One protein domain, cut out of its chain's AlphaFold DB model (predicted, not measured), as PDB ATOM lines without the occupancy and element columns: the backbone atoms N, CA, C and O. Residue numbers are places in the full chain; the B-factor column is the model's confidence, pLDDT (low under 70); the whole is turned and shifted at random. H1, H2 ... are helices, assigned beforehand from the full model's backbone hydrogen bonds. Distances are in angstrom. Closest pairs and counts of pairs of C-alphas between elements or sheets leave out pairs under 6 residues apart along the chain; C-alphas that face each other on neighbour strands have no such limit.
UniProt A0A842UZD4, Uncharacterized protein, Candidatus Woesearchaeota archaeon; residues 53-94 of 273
ATOM      1  N   ASP A  53     194.931 225.566 215.886       89.12
ATOM      2  CA  ASP A  53     195.163 225.558 217.335       89.12
ATOM      3  C   ASP A  53     194.233 224.584 218.078       89.12
ATOM      4  O   ASP A  53     194.604 224.022 219.110       89.12
ATOM      5  N   GLN A  54     193.058 224.289 217.506       88.88
ATOM      6  CA  GLN A  54     192.158 223.257 218.018       88.88
ATOM      7  C   GLN A  54     192.699 221.845 217.731       88.88
ATOM      8  O   GLN A  54     192.629 220.984 218.611       88.88
ATOM      9  N   VAL A  55     193.304 221.612 216.556       92.56
ATOM     10  CA  VAL A  55     194.031 220.361 216.264       92.56
ATOM     11  C   VAL A  55     195.212 220.180 217.219       92.56
ATOM     12  O   VAL A  55     195.355 219.105 217.803       92.56
ATOM     13  N   ILE A  56     196.037 221.218 217.403       91.62
ATOM     14  CA  ILE A  56     197.203 221.181 218.300       91.62
ATOM     15  C   ILE A  56     196.760 220.826 219.722       91.62
ATOM     16  O   ILE A  56     197.297 219.888 220.308       91.62
ATOM     17  N   SER A  57     195.735 221.502 220.252       91.75
ATOM     18  CA  SER A  57     195.232 221.229 221.603       91.75
ATOM     19  C   SER A  57     194.704 219.798 221.760       91.75
ATOM     20  O   SER A  57     195.025 219.134 222.744       91.75
ATOM     21  N   MET A  58     193.956 219.271 220.783       91.69
ATOM     22  CA  MET A  58     193.475 217.883 220.834       91.69
ATOM     23  C   MET A  58     194.619 216.860 220.743       91.69
ATOM     24  O   MET A  58     194.577 215.837 221.425       91.69
ATOM     25  N   ARG A  59     195.669 217.129 219.961       89.69
ATOM     26  CA  ARG A  59     196.845 216.243 219.878       89.69
ATOM     27  C   ARG A  59     197.712 216.294 221.134       89.69
ATOM     28  O   ARG A  59     198.183 215.250 221.569       89.69
ATOM     29  N   GLN A  60     197.843 217.456 221.776       88.06
ATOM     30  CA  GLN A  60     198.466 217.583 223.103       88.06
ATOM     31  C   GLN A  60     197.683 216.826 224.193       88.06
ATOM     32  O   GLN A  60     198.275 216.337 225.148       88.06
ATOM     33  N   GLN A  61     196.366 216.666 224.027       89.62
ATOM     34  CA  GLN A  61     195.516 215.802 224.862       89.62
ATOM     35  C   GLN A  61     195.605 214.303 224.489       89.62
ATOM     36  O   GLN A  61     194.884 213.488 225.063       89.62
ATOM     37  N   GLY A  62     196.452 213.919 223.528       88.94
ATOM     38  CA  GLY A  62     196.635 212.532 223.094       88.94
ATOM     39  C   GLY A  62     195.531 211.978 222.183       88.94
ATOM     40  O   GLY A  62     195.478 210.766 221.974       88.94
ATOM     41  N   LEU A  63     194.642 212.817 221.628       91.56
ATOM     42  CA  LEU A  63     193.631 212.346 220.676       91.56
ATOM     43  C   LEU A  63     194.286 211.945 219.347       91.56
ATOM     44  O   LEU A  63     195.067 212.693 218.760       91.56
ATOM     45  N   THR A  64     193.888 210.784 218.830       92.88
ATOM     46  CA  THR A  64     194.288 210.314 217.496       92.88
ATOM     47  C   THR A  64     193.668 211.183 216.401       92.88
ATOM     48  O   THR A  64     192.551 211.683 216.554       92.88
ATOM     49  N   ASN A  65     194.330 211.302 215.245       89.81
ATOM     50  CA  ASN A  65     193.851 212.136 214.132       89.81
ATOM     51  C   ASN A  65     192.402 211.797 213.714       89.81
ATOM     52  O   ASN A  65     191.618 212.698 213.438       89.81
ATOM     53  N   ASN A  66     191.991 210.524 213.772       92.19
ATOM     54  CA  ASN A  66     190.602 210.110 213.519       92.19
ATOM     55  C   ASN A  66     189.592 210.713 214.516       92.19
ATOM     56  O   ASN A  66     188.488 211.093 214.125       92.19
ATOM     57  N   GLN A  67     189.957 210.833 215.795       93.00
ATOM     58  CA  GLN A  67     189.128 211.485 216.815       93.00
ATOM     59  C   GLN A  67     189.127 213.012 216.645       93.00
ATOM     60  O   GLN A  67     188.093 213.643 216.858       93.00
ATOM     61  N   VAL A  68     190.244 213.611 216.217       92.06
ATOM     62  CA  VAL A  68     190.319 215.046 215.884       92.06
ATOM     63  C   VAL A  68     189.383 215.377 214.716       92.06
ATOM     64  O   VAL A  68     188.536 216.259 214.845       92.06
ATOM     65  N   ILE A  69     189.454 214.609 213.620       91.62
ATOM     66  CA  ILE A  69     188.575 214.747 212.447       91.62
ATOM     67  C   ILE A  69     187.098 214.685 212.865       91.62
ATOM     68  O   ILE A  69     186.327 215.576 212.518       91.62
ATOM     69  N   GLN A  70     186.699 213.683 213.658       92.25
ATOM     70  CA  GLN A  70     185.306 213.546 214.106       92.25
ATOM     71  C   GLN A  70     184.831 214.707 214.994       92.25
ATOM     72  O   GLN A  70     183.666 215.096 214.910       92.25
ATOM     73  N   ASN A  71     185.699 215.281 215.835       91.31
ATOM     74  CA  ASN A  71     185.336 216.442 216.648       91.31
ATOM     75  C   ASN A  71     185.209 217.721 215.807       91.31
ATOM     76  O   ASN A  71     184.260 218.478 216.001       91.31
ATOM     77  N   LEU A  72     186.094 217.939 214.830       91.12
ATOM     78  CA  LEU A  72     186.017 219.102 213.941       91.12
ATOM     79  C   LEU A  72     184.831 219.019 212.963       91.12
ATOM     80  O   LEU A  72     184.157 220.022 212.743       91.12
ATOM     81  N   GLN A  73     184.492 217.826 212.462       92.25
ATOM     82  CA  GLN A  73     183.257 217.609 211.694       92.25
ATOM     83  C   GLN A  73     182.006 217.961 212.516       92.25
ATOM     84  O   GLN A  73     181.090 218.602 212.007       92.25
ATOM     85  N   ARG A  74     181.969 217.597 213.809       93.38
ATOM     86  CA  ARG A  74     180.874 217.970 214.729       93.38
ATOM     87  C   ARG A  74     180.822 219.471 215.027       93.38
ATOM     88  O   ARG A  74     179.739 219.980 215.297       93.38
ATOM     89  N   ALA A  75     181.957 220.166 214.961       86.94
ATOM     90  CA  ALA A  75     182.032 221.624 215.045       86.94
ATOM     91  C   ALA A  75     181.637 222.336 213.730       86.94
ATOM     92  O   ALA A  75     181.515 223.557 213.720       86.94
ATOM     93  N   GLY A  76     181.395 221.592 212.642       86.56
ATOM     94  CA  GLY A  76     180.913 222.120 211.362       86.56
ATOM     95  C   GLY A  76     181.997 222.432 210.326       86.56
ATOM     96  O   GLY A  76     181.667 222.933 209.253       86.56
ATOM     97  N   TYR A  77     183.269 222.127 210.600       92.19
ATOM     98  CA  TYR A  77     184.352 222.348 209.636       92.19
ATOM     99  C   TYR A  77     184.278 221.364 208.459       92.19
ATOM    100  O   TYR A  77     183.971 220.180 208.628       92.19
ATOM    101  N   SER A  78     184.602 221.840 207.255       92.31
ATOM    102  CA  SER A  78     184.690 220.984 206.069       92.31
ATOM    103  C   SER A  78     185.931 220.085 206.106       92.31
ATOM    104  O   SER A  78     186.959 220.443 206.679       92.31
ATOM    105  N   GLN A  79     185.873 218.933 205.428       86.19
ATOM    106  CA  GLN A  79     187.013 218.008 205.338       86.19
ATOM    107  C   GLN A  79     188.292 218.687 204.834       86.19
ATOM    108  O   GLN A  79     189.368 218.403 205.350       86.19
ATOM    109  N   GLN A  80     188.191 219.605 203.869       89.56
ATOM    110  CA  GLN A  80     189.354 220.311 203.331       89.56
ATOM    111  C   GLN A  80     190.005 221.223 204.383       89.56
ATOM    112  O   GLN A  80     191.213 221.145 204.573       89.56
ATOM    113  N   GLN A  81     189.210 221.994 205.137       89.12
ATOM    114  CA  GLN A  81     189.708 222.795 206.267       89.12
ATOM    115  C   GLN A  81     190.309 221.923 207.379       89.12
ATOM    116  O   GLN A  81     191.260 222.337 208.028       89.12
ATOM    117  N   ILE A  82     189.773 220.719 207.602       91.31
ATOM    118  CA  ILE A  82     190.281 219.770 208.603       91.31
ATOM    119  C   ILE A  82     191.638 219.192 208.183       91.31
ATOM    120  O   ILE A  82     192.548 219.133 209.005       91.31
ATOM    121  N   PHE A  83     191.804 218.790 206.919       90.38
ATOM    122  CA  PHE A  83     193.095 218.308 206.413       90.38
ATOM    123  C   PHE A  83     194.158 219.408 206.397       90.38
ATOM    124  O   PHE A  83     195.284 219.154 206.823       90.38
ATOM    125  N   ASP A  84     193.792 220.625 205.992       92.31
ATOM    126  CA  ASP A  84     194.687 221.784 206.018       92.31
ATOM    127  C   ASP A  84     195.086 222.145 207.463       92.31
ATOM    128  O   ASP A  84     196.270 222.265 207.774       92.31
ATOM    129  N   ALA A  85     194.123 222.154 208.397       92.12
ATOM    130  CA  ALA A  85     194.383 222.360 209.824       92.12
ATOM    131  C   ALA A  85     195.307 221.301 210.427       92.12
ATOM    132  O   ALA A  85     196.150 221.643 211.252       92.12
ATOM    133  N   MET A  86     195.166 220.028 210.041       90.38
ATOM    134  CA  MET A  86     196.058 218.967 210.514       90.38
ATOM    135  C   MET A  86     197.469 219.124 209.955       90.38
ATOM    136  O   MET A  86     198.415 219.125 210.736       90.38
ATOM    137  N   ASN A  87     197.615 219.340 208.648       90.12
ATOM    138  CA  ASN A  87     198.916 219.541 208.009       90.12
ATOM    139  C   ASN A  87     199.641 220.781 208.572       90.12
ATOM    140  O   ASN A  87     200.823 220.728 208.909       90.12
ATOM    141  N   GLN A  88     198.918 221.885 208.767       88.38
ATOM    142  CA  GLN A  88     199.456 223.098 209.381       88.38
ATOM    143  C   GLN A  88     199.735 222.926 210.885       88.38
ATOM    144  O   GLN A  88     200.649 223.564 211.405       88.38
ATOM    145  N   ALA A  89     199.014 222.044 211.590       88.94
ATOM    146  CA  ALA A  89     199.274 221.705 212.991       88.94
ATOM    147  C   ALA A  89     200.484 220.776 213.174       88.94
ATOM    148  O   ALA A  89     201.197 220.938 214.159       88.94
ATOM    149  N   ASP A  90     200.754 219.857 212.242       84.88
ATOM    150  CA  ASP A  90     202.011 219.095 212.207       84.88
ATOM    151  C   ASP A  90     203.215 220.030 212.031       84.88
ATOM    152  O   ASP A  90     204.208 219.898 212.739       84.88
ATOM    153  N   ILE A  91     203.103 221.034 211.155       80.12
ATOM    154  CA  ILE A  91     204.161 222.032 210.935       80.12
ATOM    155  C   ILE A  91     204.313 222.967 212.152       80.12
ATOM    156  O   ILE A  91     205.427 223.226 212.598       80.12
ATOM    157  N   LYS A  92     203.208 223.472 212.720       77.75
ATOM    158  CA  LYS A  92     203.211 224.449 213.831       77.75
ATOM    159  C   LYS A  92     203.494 223.819 215.204       77.75
ATOM    160  O   LYS A  92     204.043 224.491 216.071       77.75
ATOM    161  N   GLY A  93     203.141 222.550 215.402       67.56
ATOM    162  CA  GLY A  93     203.520 221.739 216.565       67.56
ATOM    163  C   GLY A  93     204.829 220.961 216.377       67.56
ATOM    164  O   GLY A  93     205.195 220.181 217.249       67.56
ATOM    165  N   GLY A  94     205.516 221.150 215.247       54.69
ATOM    166  CA  GLY A  94     206.640 220.344 214.765       54.69
ATOM    167  C   GLY A  94     207.993 220.585 215.439       54.69
ATOM    168  O   GLY A  94     209.016 220.592 214.757       54.69
TER     169      GLY A  94
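This is residues 53 to 94 of the 273 residues of an uncharacterized protein of Candidatus Woesearchaeota archaeon (UniProt A0A842UZD4). Two short helices, H1 and H2, folded back on each other as a splayed helical hairpin, pack on the same side of one longer helix, H3, which runs along the longest axis. H1 packs on the later part of H3 and H2 on its beginning, and the three centres make a triangle. The printed part has 42 residues, with three named helices in the order H1, H2, H3 and no named strand; the class is all helix. The whole is compact, with a radius of gyration of the C-alphas of 9.2 A, and rounded, spanning 25 by 18 by 14 A.

H1, residues 53 to 60, and H2, residues 65 to 74, form a helical hairpin and touch at a steep tilt of 39 degrees, opposite ways; their closest C-alphas, those of Val 55 and Val 68, are 6.5 A apart. H3, residues 79 to 92, touches H1 with its residues 85 to 89 alone. The closest C-alphas there are those of Ile 56 and Ala 89, at 5.7 A, and the two helices run the same way at a steep tilt of 65 degrees. H3 touches H2 with its residues 79 to 82 alone, at a steep tilt of 48 degrees, opposite ways. Their closest C-alphas, those of Ile 69 and Ile 82, are 6.6 A apart. The helix packing is mostly crossed, with 0 of the 3 touching pairs at a shallow tilt. In H1, H2 and H3 every backbone O i to N i+4 pair is within hydrogen-bond range.

H1 begins at C-alpha 53 (195.163, 225.558, 217.335) and is 10.4 A long from first to last C-alpha. H2 begins at C-alpha 65 (193.851, 212.136, 214.132) and measures 14.2 A. H3 measures 19.4 A and ends at C-alpha 92 (203.211, 224.449, 213.831).

The two C-alphas farthest apart, those of Gly 76 and Gly 94, are 26.0 A apart. The printed part has no cut, and the links from H1 to H2 and from H2 to H3 are tight, with 4 residues each. The mean pLDDT of the printed part is 88.5; residues 93 to 94 are under 70.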